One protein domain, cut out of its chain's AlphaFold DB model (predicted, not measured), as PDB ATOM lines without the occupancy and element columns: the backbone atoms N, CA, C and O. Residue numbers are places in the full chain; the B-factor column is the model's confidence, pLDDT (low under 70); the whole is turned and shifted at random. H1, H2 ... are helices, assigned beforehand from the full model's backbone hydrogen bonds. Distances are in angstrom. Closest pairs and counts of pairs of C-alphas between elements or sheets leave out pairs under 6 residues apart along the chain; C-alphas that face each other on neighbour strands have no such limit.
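What this domain is: This is residues 10 to 119 of the 127 residues of the protein "FT-interacting protein 1-like" of Ananas comosus (UniProt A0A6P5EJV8). The model is an open, angular frame: one long helix, H2, meets H3 at a corner, H4 turns off from the far end of H3, and the space between these helices is empty. At one end of the frame the short H1 folds back near H2, while at the other H5 hangs free on a long link after H4. The printed part has 110 residues with five named helices, H1 to H5 in chain order, and no named strand; its class is all helix. It is extended, with a radius of gyration of the C-alphas of 25.4 A and spans of 70 by 50 by 30 A.

How they stand to each other: Start with H2, residues 25 to 60, of which 32 to 55 stand free. Its residues 59 to 60 alone touch H3, residues 65 to 84, only at the corner, where the closest C-alphas, those of Leu 59 and Ala 67, are 5.4 A apart. The lines of H2 and H3 are about perpendicular, at 85 degrees. H4, residues 87 to 98, is near H3, and the two meet only through their link. H1, residues 10 to 15, is near H2, with 5 pairs of C-alphas within 10 A. H5, residues 111 to 118, touches no helix. In all five helices every O i to N i+4 pair is within hydrogen-bond range.

Where its parts are: Find C-alpha 25 at (40.671, 130.384, 29.772); from there H2 runs 51.8 A to C-alpha 60 at (19.144, 83.265, 30.459). H3 spans 27.5 A, H4 16.1 A and H1 9.0 A. H5 spans 10.3 A and ends at C-alpha 118, (1.542, 104.685, 38.488).

The domain as a whole: The C-alphas farthest apart, those of Thr 22 and Val 84, are 69.8 A apart. The printed part has no cut, and the link from H4 to H5 is long, with 12 residues. Mean pLDDT of the printed part is 70.7; residues 10 to 23, 55 to 67, 86 to 88 and 97 to 119 are under 70.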
ATOM      1  N   ASP A  10      26.633 129.793  23.350       63.75
ATOM      2  CA  ASP A  10      27.941 129.188  23.630       63.75
ATOM      3  C   ASP A  10      28.381 128.112  22.618       63.75
ATOM      4  O   ASP A  10      29.583 127.954  22.420       63.75
ATOM      5  N   ASP A  11      27.442 127.381  21.996       62.75
ATOM      6  CA  ASP A  11      27.746 126.346  20.989       62.75
ATOM      7  C   ASP A  11      28.134 127.001  19.646       62.75
ATOM      8  O   ASP A  11      29.023 126.522  18.948       62.75
ATOM      9  N   LEU A  12      27.509 128.140  19.307       66.56
ATOM     10  CA  LEU A  12      27.886 128.944  18.134       66.56
ATOM     11  C   LEU A  12      29.255 129.599  18.337       66.56
ATOM     12  O   LEU A  12      30.088 129.587  17.438       66.56
ATOM     13  N   ASP A  13      29.516 130.134  19.528       64.69
ATOM     14  CA  ASP A  13      30.793 130.779  19.856       64.69
ATOM     15  C   ASP A  13      31.969 129.774  19.917       64.69
ATOM     16  O   ASP A  13      33.134 130.163  19.849       64.69
ATOM     17  N   GLU A  14      31.678 128.470  20.023       63.72
ATOM     18  CA  GLU A  14      32.643 127.372  19.860       63.72
ATOM     19  C   GLU A  14      32.940 127.053  18.387       63.72
ATOM     20  O   GLU A  14      34.101 126.839  18.040       63.72
ATOM     21  N   GLU A  15      31.931 127.066  17.508       67.69
ATOM     22  CA  GLU A  15      32.114 126.837  16.063       67.69
ATOM     23  C   GLU A  15      32.835 127.994  15.348       67.69
ATOM     24  O   GLU A  15      33.493 127.767  14.330       67.69
ATOM     25  N   PHE A  16      32.724 129.225  15.863       63.06
ATOM     26  CA  PHE A  16      33.297 130.430  15.246       63.06
ATOM     27  C   PHE A  16      34.653 130.883  15.833       63.06
ATOM     28  O   PHE A  16      35.167 131.921  15.410       63.06
ATOM     29  N   ASP A  17      35.266 130.135  16.761       64.50
ATOM     30  CA  ASP A  17      36.591 130.487  17.298       64.50
ATOM     31  C   ASP A  17      37.711 130.157  16.289       64.50
ATOM     32  O   ASP A  17      37.798 129.061  15.730       64.50
ATOM     33  N   LEU A  18      38.582 131.133  16.038       67.38
ATOM     34  CA  LEU A  18      39.717 131.017  15.120       67.38
ATOM     35  C   LEU A  18      40.944 130.498  15.879       67.38
ATOM     36  O   LEU A  18      41.159 130.835  17.038       67.38
ATOM     37  N   PHE A  19      41.800 129.712  15.222       54.78
ATOM     38  CA  PHE A  19      43.102 129.343  15.785       54.78
ATOM     39  C   PHE A  19      44.123 130.457  15.497       54.78
ATOM     40  O   PHE A  19      44.355 130.745  14.319       54.78
ATOM     41  N   PRO A  20      44.796 131.051  16.502       58.88
ATOM     42  CA  PRO A  20      44.762 130.755  17.942       58.88
ATOM     43  C   PRO A  20      43.566 131.383  18.690       58.88
ATOM     44  O   PRO A  20      43.198 132.522  18.418       58.88
ATOM     45  N   THR A  21      43.015 130.634  19.659       64.00
ATOM     46  CA  THR A  21      41.771 130.947  20.398       64.00
ATOM     47  C   THR A  21      41.752 132.353  20.998       64.00
ATOM     48  O   THR A  21      42.714 132.785  21.641       64.00
ATOM     49  N   THR A  22      40.635 133.061  20.815       62.84
ATOM     50  CA  THR A  22      40.434 134.414  21.375       62.84
ATOM     51  C   THR A  22      39.657 134.374  22.704       62.84
ATOM     52  O   THR A  22      39.461 135.399  23.363       62.84
ATOM     53  N   GLN A  23      39.216 133.185  23.128       64.38
ATOM     54  CA  GLN A  23      38.354 132.996  24.292       64.38
ATOM     55  C   GLN A  23      39.126 132.968  25.619       64.38
ATOM     56  O   GLN A  23      40.276 132.537  25.718       64.38
ATOM     57  N   ARG A  24      38.464 133.423  26.690       70.88
ATOM     58  CA  ARG A  24      39.049 133.450  28.038       70.88
ATOM     59  C   ARG A  24      39.253 132.017  28.562       70.88
ATOM     60  O   ARG A  24      38.363 131.182  28.396       70.88
ATOM     61  N   PRO A  25      40.352 131.734  29.286       72.94
ATOM     62  CA  PRO A  25      40.671 130.384  29.772       72.94
ATOM     63  C   PRO A  25      39.593 129.786  30.696       72.94
ATOM     64  O   PRO A  25      39.450 128.568  30.791       72.94
ATOM     65  N   GLU A  26      38.804 130.632  31.356       73.44
ATOM     66  CA  GLU A  26      37.687 130.232  32.218       73.44
ATOM     67  C   GLU A  26      36.527 129.596  31.432       73.44
ATOM     68  O   GLU A  26      35.911 128.642  31.910       73.44
ATOM     69  N   VAL A  27      36.269 130.059  30.202       75.00
ATOM     70  CA  VAL A  27      35.199 129.527  29.339       75.00
ATOM     71  C   VAL A  27      35.574 128.139  28.821       75.00
ATOM     72  O   VAL A  27      34.776 127.206  28.898       75.00
ATOM     73  N   VAL A  28      36.831 127.961  28.407       75.06
ATOM     74  CA  VAL A  28      37.373 126.657  27.987       75.06
ATOM     75  C   VAL A  28      37.295 125.633  29.125       75.06
ATOM     76  O   VAL A  28      36.934 124.475  28.906       75.06
ATOM     77  N   ARG A  29      37.568 126.060  30.365       79.25
ATOM     78  CA  ARG A  29      37.466 125.198  31.551       79.25
ATOM     79  C   ARG A  29      36.024 124.766  31.832       79.25
ATOM     80  O   ARG A  29      35.792 123.583  32.059       79.25
ATOM     81  N   SER A  30      35.065 125.687  31.727       79.44
ATOM     82  CA  SER A  30      33.631 125.388  31.860       79.44
ATOM     83  C   SER A  30      33.151 124.359  30.822       79.44
ATOM     84  O   SER A  30      32.456 123.396  31.165       79.44
ATOM     85  N   ARG A  31      33.592 124.490  29.560       78.75
ATOM     86  CA  ARG A  31      33.280 123.521  28.490       78.75
ATOM     87  C   ARG A  31      33.876 122.142  28.775       78.75
ATOM     88  O   ARG A  31      33.176 121.134  28.671       78.75
ATOM     89  N   TYR A  32      35.137 122.088  29.203       82.38
ATOM     90  CA  TYR A  32      35.792 120.832  29.573       82.38
ATOM     91  C   TYR A  32      35.084 120.126  30.737       82.38
ATOM     92  O   TYR A  32      34.823 118.922  30.663       82.38
ATOM     93  N   ASP A  33      34.722 120.866  31.787       85.62
ATOM     94  CA  ASP A  33      34.031 120.315  32.953       85.62
ATOM     95  C   ASP A  33      32.645 119.766  32.578       85.62
ATOM     96  O   ASP A  33      32.253 118.694  33.051       85.62
ATOM     97  N   ARG A  34      31.943 120.421  31.644       82.69
ATOM     98  CA  ARG A  34      30.684 119.918  31.075       82.69
ATOM     99  C   ARG A  34      30.879 118.595  30.330       82.69
ATOM    100  O   ARG A  34      30.129 117.649  30.582       82.69
ATOM    101  N   LEU A  35      31.878 118.487  29.451       83.19
ATOM    102  CA  LEU A  35      32.169 117.229  28.747       83.19
ATOM    103  C   LEU A  35      32.568 116.120  29.726       83.19
ATOM    104  O   LEU A  35      32.111 114.982  29.600       83.19
ATOM    105  N   ARG A  36      33.377 116.449  30.736       87.06
ATOM    106  CA  ARG A  36      33.810 115.503  31.769       87.06
ATOM    107  C   ARG A  36      32.638 114.995  32.608       87.06
ATOM    108  O   ARG A  36      32.580 113.804  32.912       87.06
ATOM    109  N   PHE A  37      31.691 115.867  32.936       87.94
ATOM    110  CA  PHE A  37      30.459 115.490  33.621       87.94
ATOM    111  C   PHE A  37      29.606 114.533  32.775       87.94
ATOM    112  O   PHE A  37      29.187 113.484  33.267       87.94
ATOM    113  N   ILE A  38      29.407 114.842  31.488       87.31
ATOM    114  CA  ILE A  38      28.653 113.980  30.563       87.31
ATOM    115  C   ILE A  38      29.335 112.614  30.414       87.31
ATOM    116  O   ILE A  38      28.663 111.584  30.483       87.31
ATOM    117  N   ALA A  39      30.662 112.590  30.283       84.69
ATOM    118  CA  ALA A  39      31.432 111.354  30.218       84.69
ATOM    119  C   ALA A  39      31.274 110.512  31.497       84.69
ATOM    120  O   ALA A  39      31.052 109.304  31.411       84.69
ATOM    121  N   GLY A  40      31.305 111.143  32.677       87.69
ATOM    122  CA  GLY A  40      31.067 110.468  33.957       87.69
ATOM    123  C   GLY A  40      29.650 109.897  34.080       87.69
ATOM    124  O   GLY A  40      29.472 108.772  34.553       87.69
ATOM    125  N   MET A  41      28.638 110.621  33.593       88.38
ATOM    126  CA  MET A  41      27.268 110.104  33.526       88.38
ATOM    127  C   MET A  41      27.153 108.917  32.566       88.38
ATOM    128  O   MET A  41      26.563 107.903  32.933       88.38
ATOM    129  N   MET A  42      27.751 108.997  31.374       86.06
ATOM    130  CA  MET A  42      27.763 107.881  30.422       86.06
ATOM    131  C   MET A  42      28.433 106.643  31.015       86.06
ATOM    132  O   MET A  42      27.846 105.563  30.964       86.06
ATOM    133  N   GLN A  43      29.602 106.795  31.642       84.88
ATOM    134  CA  GLN A  43      30.295 105.697  32.323       84.88
ATOM    135  C   GLN A  43      29.417 105.043  33.393       84.88
ATOM    136  O   GLN A  43      29.331 103.815  33.451       84.88
ATOM    137  N   LYS A  44      28.708 105.845  34.196       84.44
ATOM    138  CA  LYS A  44      27.780 105.329  35.206       84.44
ATOM    139  C   LYS A  44      26.602 104.580  34.575       84.44
ATOM    140  O   LYS A  44      26.315 103.460  34.983       84.44
ATOM    141  N   THR A  45      25.965 105.150  33.551       86.31
ATOM    142  CA  THR A  45      24.830 104.498  32.872       86.31
ATOM    143  C   THR A  45      25.234 103.200  32.179       86.31
ATOM    144  O   THR A  45      24.537 102.200  32.309       86.31
ATOM    145  N   LEU A  46      26.385 103.171  31.501       85.44
ATOM    146  CA  LEU A  46      26.911 101.967  30.859       85.44
ATOM    147  C   LEU A  46      27.249 100.884  31.888       85.44
ATOM    148  O   LEU A  46      26.979  99.712  31.636       85.44
ATOM    149  N   GLY A  47      27.772 101.268  33.055       84.44
ATOM    150  CA  GLY A  47      27.972 100.351  34.178       84.44
ATOM    151  C   GLY A  47      26.660  99.739  34.674       84.44
ATOM    152  O   GLY A  47      26.572  98.528  34.852       84.44
ATOM    153  N   GLU A  48      25.608 100.547  34.815       86.12
ATOM    154  CA  GLU A  48      24.278 100.059  35.203       86.12
ATOM    155  C   GLU A  48      23.665  99.125  34.145       86.12
ATOM    156  O   GLU A  48      23.080  98.097  34.501       86.12
ATOM    157  N   PHE A  49      23.853  99.416  32.852       78.31
ATOM    158  CA  PHE A  49      23.448  98.524  31.760       78.31
ATOM    159  C   PHE A  49      24.235  97.214  31.749       78.31
ATOM    160  O   PHE A  49      23.642  96.165  31.506       78.31
ATOM    161  N   ALA A  50      25.534  97.245  32.044       78.75
ATOM    162  CA  ALA A  50      26.348  96.041  32.155       78.75
ATOM    163  C   ALA A  50      25.861  95.152  33.310       78.75
ATOM    164  O   ALA A  50      25.610  93.970  33.100       78.75
ATOM    165  N   THR A  51      25.606  95.720  34.493       76.75
ATOM    166  CA  THR A  51      25.097  94.955  35.647       76.75
ATOM    167  C   THR A  51      23.672  94.435  35.428       76.75
ATOM    168  O   THR A  51      23.336  93.323  35.848       76.75
ATOM    169  N   GLN A  52      22.804  95.201  34.758       73.06
ATOM    170  CA  GLN A  52      21.498  94.686  34.333       73.06
ATOM    171  C   GLN A  52      21.646  93.582  33.281       73.06
ATOM    172  O   GLN A  52      20.940  92.578  33.359       73.06
ATOM    173  N   GLY A  53      22.589  93.731  32.352       75.69
ATOM    174  CA  GLY A  53      22.936  92.738  31.341       75.69
ATOM    175  C   GLY A  53      23.419  91.428  31.951       75.69
ATOM    176  O   GLY A  53      22.915  90.377  31.576       75.69
ATOM    177  N   GLU A  54      24.295  91.470  32.955       71.00
ATOM    178  CA  GLU A  54      24.750  90.286  33.697       71.00
ATOM    179  C   GLU A  54      23.593  89.582  34.408       71.00
ATOM    180  O   GLU A  54      23.501  88.355  34.388       71.00
ATOM    181  N   ARG A  55      22.656  90.342  34.989       66.38
ATOM    182  CA  ARG A  55      21.448  89.769  35.601       66.38
ATOM    183  C   ARG A  55      20.550  89.125  34.553       66.38
ATOM    184  O   ARG A  55      20.121  87.994  34.753       66.38
ATOM    185  N   VAL A  56      20.321  89.775  33.416       64.31
ATOM    186  CA  VAL A  56      19.561  89.200  32.294       64.31
ATOM    187  C   VAL A  56      20.255  87.955  31.732       64.31
ATOM    188  O   VAL A  56      19.600  86.944  31.499       64.31
ATOM    189  N   GLN A  57      21.578  87.980  31.585       64.38
ATOM    190  CA  GLN A  57      22.376  86.841  31.142       64.38
ATOM    191  C   GLN A  57      22.346  85.702  32.169       64.38
ATOM    192  O   GLN A  57      22.265  84.540  31.778       64.38
ATOM    193  N   SER A  58      22.332  86.006  33.470       62.31
ATOM    194  CA  SER A  58      22.170  85.001  34.526       62.31
ATOM    195  C   SER A  58      20.773  84.369  34.514       62.31
ATOM    196  O   SER A  58      20.672  83.158  34.686       62.31
ATOM    197  N   LEU A  59      19.730  85.149  34.191       56.88
ATOM    198  CA  LEU A  59      18.357  84.670  33.977       56.88
ATOM    199  C   LEU A  59      18.227  83.813  32.702       56.88
ATOM    200  O   LEU A  59      17.370  82.934  32.643       56.88
ATOM    201  N   LEU A  60      19.067  84.062  31.689       59.88
ATOM    202  CA  LEU A  60      19.144  83.265  30.459       59.88
ATOM    203  C   LEU A  60      20.001  82.003  30.621       59.88
ATOM    204  O   LEU A  60      19.793  81.016  29.915       59.88
ATOM    205  N   SER A  61      20.965  82.023  31.542       63.22
ATOM    206  CA  SER A  61      21.751  80.844  31.875       63.22
ATOM    207  C   SER A  61      20.845  79.853  32.609       63.22
ATOM    208  O   SER A  61      20.137  80.220  33.541       63.22
ATOM    209  N   TRP A  62      20.851  78.588  32.194       57.31
ATOM    210  CA  TRP A  62      20.018  77.478  32.696       57.31
ATOM    211  C   TRP A  62      20.123  77.162  34.209       57.31
ATOM    212  O   TRP A  62      19.681  76.107  34.659       57.31
ATOM    213  N   ARG A  63      20.706  78.053  35.012       63.12
ATOM    214  CA  ARG A  63      20.892  77.916  36.455       63.12
ATOM    215  C   ARG A  63      19.603  78.142  37.251       63.12
ATOM    216  O   ARG A  63      19.439  77.508  38.286       63.12
ATOM    217  N   ASP A  64      18.693  78.989  36.762       60.91
ATOM    218  CA  ASP A  64      17.414  79.273  37.421       60.91
ATOM    219  C   ASP A  64      16.221  78.737  36.605       60.91
ATOM    220  O   ASP A  64      15.797  79.370  35.632       60.91
ATOM    221  N   PRO A  65      15.600  77.607  37.010       65.31
ATOM    222  CA  PRO A  65      14.491  76.984  36.275       65.31
ATOM    223  C   PRO A  65      13.236  77.867  36.202       65.31
ATOM    224  O   PRO A  65      12.342  77.620  35.399       65.31
ATOM    225  N   ARG A  66      13.147  78.910  37.037       65.44
ATOM    226  CA  ARG A  66      12.013  79.846  37.056       65.44
ATOM    227  C   ARG A  66      12.080  80.880  35.934       65.44
ATOM    228  O   ARG A  66      11.055  81.179  35.331       65.44
ATOM    229  N   ALA A  67      13.261  81.423  35.645       68.88
ATOM    230  CA  ALA A  67      13.429  82.454  34.622       68.88
ATOM    231  C   ALA A  67      13.288  81.869  33.211       68.88
ATOM    232  O   ALA A  67      12.565  82.409  32.372       68.88
ATOM    233  N   THR A  68      13.895  80.700  32.995       71.75
ATOM    234  CA  THR A  68      13.741  79.924  31.762       71.75
ATOM    235  C   THR A  68      12.296  79.484  31.558       71.75
ATOM    236  O   THR A  68      11.799  79.595  30.444       71.75
ATOM    237  N   ALA A  69      11.572  79.085  32.612       70.81
ATOM    238  CA  ALA A  69      10.146  78.775  32.512       70.81
ATOM    239  C   ALA A  69       9.315  79.984  32.054       70.81
ATOM    240  O   ALA A  69       8.485  79.832  31.165       70.81
ATOM    241  N   ILE A  70       9.553  81.189  32.586       80.44
ATOM    242  CA  ILE A  70       8.832  82.400  32.149       80.44
ATOM    243  C   ILE A  70       9.149  82.721  30.682       80.44
ATOM    244  O   ILE A  70       8.233  83.007  29.912       80.44
ATOM    245  N   PHE A  71      10.420  82.635  30.274       76.44
ATOM    246  CA  PHE A  71      10.825  82.864  28.883       76.44
ATOM    247  C   PHE A  71      10.233  81.822  27.925       76.44
ATOM    248  O   PHE A  71       9.714  82.176  26.869       76.44
ATOM    249  N   LEU A  72      10.257  80.543  28.303       82.38
ATOM    250  CA  LEU A  72       9.679  79.457  27.517       82.38
ATOM    251  C   LEU A  72       8.159  79.561  27.442       82.38
ATOM    252  O   LEU A  72       7.615  79.358  26.365       82.38
ATOM    253  N   VAL A  73       7.475  79.923  28.531       84.94
ATOM    254  CA  VAL A  73       6.029  80.191  28.531       84.94
ATOM    255  C   VAL A  73       5.713  81.388  27.639       84.94
ATOM    256  O   VAL A  73       4.797  81.308  26.830       84.94
ATOM    257  N   PHE A  74       6.488  82.470  27.717       86.75
ATOM    258  CA  PHE A  74       6.325  83.624  26.832       86.75
ATOM    259  C   PHE A  74       6.538  83.252  25.359       86.75
ATOM    260  O   PHE A  74       5.738  83.634  24.503       86.75
ATOM    261  N   CYS A  75       7.575  82.468  25.062       86.00
ATOM    262  CA  CYS A  75       7.851  81.957  23.724       86.00
ATOM    263  C   CYS A  75       6.734  81.021  23.243       86.00
ATOM    264  O   CYS A  75       6.265  81.179  22.125       86.00
ATOM    265  N   LEU A  76       6.239  80.117  24.094       89.19
ATOM    266  CA  LEU A  76       5.111  79.226  23.806       89.19
ATOM    267  C   LEU A  76       3.826  80.001  23.538       89.19
ATOM    268  O   LEU A  76       3.142  79.700  22.570       89.19
ATOM    269  N   VAL A  77       3.503  81.005  24.353       88.94
ATOM    270  CA  VAL A  77       2.336  81.873  24.146       88.94
ATOM    271  C   VAL A  77       2.489  82.646  22.846       88.94
ATOM    272  O   VAL A  77       1.553  82.696  22.058       88.94
ATOM    273  N   THR A  78       3.669  83.206  22.585       85.06
ATOM    274  CA  THR A  78       3.947  83.935  21.345       85.06
ATOM    275  C   THR A  78       3.825  83.005  20.142       85.06
ATOM    276  O   THR A  78       3.083  83.313  19.219       85.06
ATOM    277  N   ALA A  79       4.462  81.838  20.165       86.50
ATOM    278  CA  ALA A  79       4.366  80.828  19.118       86.50
ATOM    279  C   ALA A  79       2.923  80.347  18.928       86.50
ATOM    280  O   ALA A  79       2.461  80.278  17.798       86.50
ATOM    281  N   PHE A  80       2.180  80.087  20.005       87.00
ATOM    282  CA  PHE A  80       0.767  79.714  19.948       87.00
ATOM    283  C   PHE A  80      -0.084  80.823  19.333       87.00
ATOM    284  O   PHE A  80      -0.909  80.545  18.467       87.00
ATOM    285  N   VAL A  81       0.157  82.081  19.717       82.81
ATOM    286  CA  VAL A  81      -0.442  83.241  19.060       82.81
ATOM    287  C   VAL A  81      -0.083  83.194  17.584       82.81
ATOM    288  O   VAL A  81      -0.996  83.037  16.807       82.81
ATOM    289  N   PHE A  82       1.180  83.194  17.164       82.25
ATOM    290  CA  PHE A  82       1.557  83.132  15.740       82.25
ATOM    291  C   PHE A  82       1.013  81.908  14.977       82.25
ATOM    292  O   PHE A  82       0.799  81.988  13.769       82.25
ATOM    293  N   LEU A  83       0.778  80.784  15.656       76.50
ATOM    294  CA  LEU A  83       0.183  79.587  15.064       76.50
ATOM    295  C   LEU A  83      -1.332  79.739  14.860       76.50
ATOM    296  O   LEU A  83      -1.847  79.357  13.811       76.50
ATOM    297  N   VAL A  84      -2.049  80.306  15.832       76.81
ATOM    298  CA  VAL A  84      -3.508  80.525  15.771       76.81
ATOM    299  C   VAL A  84      -3.852  81.784  14.958       76.81
ATOM    300  O   VAL A  84      -4.808  81.822  14.186       76.81
ATOM    301  N   VAL A  85      -3.040  82.822  15.114       72.50
ATOM    302  CA  VAL A  85      -3.070  84.121  14.447       72.50
ATOM    303  C   VAL A  85      -2.158  84.031  13.232       72.50
ATOM    304  O   VAL A  85      -0.979  84.369  13.282       72.50
ATOM    305  N   GLN A  86      -2.722  83.633  12.088       65.69
ATOM    306  CA  GLN A  86      -2.077  83.913  10.803       65.69
ATOM    307  C   GLN A  86      -1.732  85.410  10.729       65.69
ATOM    308  O   GLN A  86      -2.509  86.222  11.235       65.69
ATOM    309  N   PHE A  87      -0.627  85.789  10.063       64.31
ATOM    310  CA  PHE A  87      -0.138  87.180   9.888       64.31
ATOM    311  C   PHE A  87      -1.248  88.233   9.706       64.31
ATOM    312  O   PHE A  87      -1.134  89.365  10.170       64.31
ATOM    313  N   LYS A  88      -2.354  87.829   9.078       68.12
ATOM    314  CA  LYS A  88      -3.615  88.561   8.961       68.12
ATOM    315  C   LYS A  88      -4.079  89.224  10.260       68.12
ATOM    316  O   LYS A  88      -4.414  90.395  10.201       68.12
ATOM    317  N   VAL A  89      -4.091  88.564  11.421       74.31
ATOM    318  CA  VAL A  89      -4.600  89.193  12.659       74.31
ATOM    319  C   VAL A  89      -3.621  90.228  13.217       74.31
ATOM    320  O   VAL A  89      -4.080  91.237  13.740       74.31
ATOM    321  N   LEU A  90      -2.306  90.070  13.029       74.50
ATOM    322  CA  LEU A  90      -1.331  91.125  13.352       74.50
ATOM    323  C   LEU A  90      -1.499  92.340  12.437       74.50
ATOM    324  O   LEU A  90      -1.512  93.472  12.914       74.50
ATOM    325  N   VAL A  91      -1.689  92.109  11.136       76.88
ATOM    326  CA  VAL A  91      -1.953  93.170  10.153       76.88
ATOM    327  C   VAL A  91      -3.309  93.830  10.404       76.88
ATOM    328  O   VAL A  91      -3.416  95.041  10.271       76.88
ATOM    329  N   ILE A  92      -4.329  93.080  10.822       77.50
ATOM    330  CA  ILE A  92      -5.638  93.621  11.206       77.50
ATOM    331  C   ILE A  92      -5.527  94.394  12.520       77.50
ATOM    332  O   ILE A  92      -6.119  95.456  12.614       77.50
ATOM    333  N   TRP A  93      -4.754  93.944  13.511       78.19
ATOM    334  CA  TRP A  93      -4.523  94.695  14.751       78.19
ATOM    335  C   TRP A  93      -3.760  95.991  14.501       78.19
ATOM    336  O   TRP A  93      -4.175  97.048  14.973       78.19
ATOM    337  N   LEU A  94      -2.668  95.929  13.736       76.19
ATOM    338  CA  LEU A  94      -1.883  97.097  13.347       76.19
ATOM    339  C   LEU A  94      -2.702  98.023  12.444       76.19
ATOM    340  O   LEU A  94      -2.685  99.235  12.622       76.19
ATOM    341  N   GLY A  95      -3.472  97.448  11.527       80.12
ATOM    342  CA  GLY A  95      -4.408  98.145  10.659       80.12
ATOM    343  C   GLY A  95      -5.519  98.813  11.454       80.12
ATOM    344  O   GLY A  95      -5.796  99.974  11.220       80.12
ATOM    345  N   PHE A  96      -6.096  98.154  12.455       74.00
ATOM    346  CA  PHE A  96      -7.103  98.727  13.347       74.00
ATOM    347  C   PHE A  96      -6.499  99.791  14.264       74.00
ATOM    348  O   PHE A  96      -7.141 100.797  14.547       74.00
ATOM    349  N   TYR A  97      -5.245  99.622  14.689       69.88
ATOM    350  CA  TYR A  97      -4.486 100.641  15.411       69.88
ATOM    351  C   TYR A  97      -4.222 101.877  14.538       69.88
ATOM    352  O   TYR A  97      -4.361 103.002  15.012       69.88
ATOM    353  N   TRP A  98      -3.909 101.676  13.258       68.56
ATOM    354  CA  TRP A  98      -3.657 102.747  12.293       68.56
ATOM    355  C   TRP A  98      -4.944 103.432  11.816       68.56
ATOM    356  O   TRP A  98      -5.001 104.653  11.693       68.56
ATOM    357  N   MET A  99      -5.996 102.649  11.580       67.75
ATOM    358  CA  MET A  99      -7.342 103.090  11.204       67.75
ATOM    359  C   MET A  99      -8.141 103.591  12.409       67.75
ATOM    360  O   MET A  99      -9.249 104.105  12.232       67.75
ATOM    361  N   ARG A 100      -7.599 103.484  13.635       59.88
ATOM    362  CA  ARG A 100      -8.187 104.092  14.827       59.88
ATOM    363  C   ARG A 100      -8.327 105.583  14.554       59.88
ATOM    364  O   ARG A 100      -7.347 106.318  14.465       59.88
ATOM    365  N   HIS A 101      -9.580 105.992  14.382       53.97
ATOM    366  CA  HIS A 101      -9.952 107.281  13.822       53.97
ATOM    367  C   HIS A 101      -9.180 108.427  14.508       53.97
ATOM    368  O   HIS A 101      -9.230 108.541  15.739       53.97
ATOM    369  N   PRO A 102      -8.541 109.344  13.754       55.78
ATOM    370  CA  PRO A 102      -7.717 110.438  14.288       55.78
ATOM    371  C   PRO A 102      -8.471 111.440  15.187       55.78
ATOM    372  O   PRO A 102      -7.860 112.355  15.731       55.78
ATOM    373  N   ARG A 103      -9.783 111.259  15.403       54.75
ATOM    374  CA  ARG A 103     -10.585 112.040  16.359       54.75
ATOM    375  C   ARG A 103     -10.472 111.529  17.799       54.75
ATOM    376  O   ARG A 103     -10.692 112.309  18.713       54.75
ATOM    377  N   LEU A 104     -10.046 110.279  18.019       50.75
ATOM    378  CA  LEU A 104      -9.656 109.777  19.349       50.75
ATOM    379  C   LEU A 104      -8.193 110.122  19.704       50.75
ATOM    380  O   LEU A 104      -7.651 109.629  20.690       50.75
ATOM    381  N   ARG A 105      -7.545 110.955  18.879       52.72
ATOM    382  CA  ARG A 105      -6.147 111.398  18.988       52.72
ATOM    383  C   ARG A 105      -6.019 112.775  19.653       52.72
ATOM    384  O   ARG A 105      -5.042 113.480  19.421       52.72
ATOM    385  N   HIS A 106      -7.005 113.192  20.447       51.41
ATOM    386  CA  HIS A 106      -6.906 114.404  21.257       51.41
ATOM    387  C   HIS A 106      -6.614 114.059  22.721       51.41
ATOM    388  O   HIS A 106      -7.435 113.460  23.407       51.41
ATOM    389  N   LYS A 107      -5.401 114.445  23.145       51.44
ATOM    390  CA  LYS A 107      -4.924 114.700  24.517       51.44
ATOM    391  C   LYS A 107      -5.602 113.917  25.654       51.44
ATOM    392  O   LYS A 107      -6.063 114.520  26.617       51.44
ATOM    393  N   MET A 108      -5.565 112.589  25.628       52.50
ATOM    394  CA  MET A 108      -5.604 111.822  26.876       52.50
ATOM    395  C   MET A 108      -4.393 110.891  26.927       52.50
ATOM    396  O   MET A 108      -4.125 110.204  25.937       52.50
ATOM    397  N   PRO A 109      -3.620 110.894  28.032       53.25
ATOM    398  CA  PRO A 109      -2.479 110.003  28.174       53.25
ATOM    399  C   PRO A 109      -2.977 108.562  28.078       53.25
ATOM    400  O   PRO A 109      -3.942 108.174  28.737       53.25
ATOM    401  N   SER A 110      -2.344 107.777  27.212       53.94
ATOM    402  CA  SER A 110      -2.687 106.378  26.990       53.94
ATOM    403  C   SER A 110      -2.659 105.605  28.316       53.94
ATOM    404  O   SER A 110      -1.707 105.690  29.087       53.94
ATOM    405  N   VAL A 111      -3.717 104.834  28.582       52.72
ATOM    406  CA  VAL A 111      -3.905 104.015  29.796       52.72
ATOM    407  C   VAL A 111      -2.678 103.160  30.172       52.72
ATOM    408  O   VAL A 111      -2.337 103.151  31.353       52.72
ATOM    409  N   PRO A 112      -1.940 102.514  29.239       51.94
ATOM    410  CA  PRO A 112      -0.713 101.801  29.605       51.94
ATOM    411  C   PRO A 112       0.412 102.736  30.071       51.94
ATOM    412  O   PRO A 112       1.117 102.398  31.012       51.94
ATOM    413  N   VAL A 113       0.550 103.939  29.500       57.44
ATOM    414  CA  VAL A 113       1.529 104.942  29.966       57.44
ATOM    415  C   VAL A 113       1.137 105.483  31.344       57.44
ATOM    416  O   VAL A 113       2.005 105.705  32.181       57.44
ATOM    417  N   ASN A 114      -0.160 105.629  31.626       55.06
ATOM    418  CA  ASN A 114      -0.653 106.000  32.956       55.06
ATOM    419  C   ASN A 114      -0.427 104.877  33.991       55.06
ATOM    420  O   ASN A 114      -0.121 105.161  35.144       55.06
ATOM    421  N   PHE A 115      -0.505 103.607  33.576       60.00
ATOM    422  CA  PHE A 115      -0.170 102.450  34.413       60.00
ATOM    423  C   PHE A 115       1.338 102.375  34.698       60.00
ATOM    424  O   PHE A 115       1.723 102.254  35.856       60.00
ATOM    425  N   PHE A 116       2.194 102.563  33.685       55.56
ATOM    426  CA  PHE A 116       3.652 102.658  33.859       55.56
ATOM    427  C   PHE A 116       4.082 103.861  34.708       55.56
ATOM    428  O   PHE A 116       5.059 103.761  35.440       55.56
ATOM    429  N   ARG A 117       3.340 104.975  34.667       53.28
ATOM    430  CA  ARG A 117       3.583 106.150  35.521       53.28
ATOM    431  C   ARG A 117       3.039 105.989  36.951       53.28
ATOM    432  O   ARG A 117       3.474 106.712  37.839       53.28
ATOM    433  N   ARG A 118       2.090 105.066  37.169       54.78
ATOM    434  CA  ARG A 118       1.542 104.685  38.488       54.78
ATOM    435  C   ARG A 118       2.256 103.507  39.137       54.78
ATOM    436  O   ARG A 118       2.079 103.301  40.334       54.78
ATOM    437  N   LEU A 119       3.026 102.728  38.381       46.69
ATOM    438  CA  LEU A 119       3.975 101.789  38.962       46.69
ATOM    439  C   LEU A 119       4.984 102.621  39.766       46.69
ATOM    440  O   LEU A 119       5.619 103.501  39.185       46.69
TER     441      LEU A 119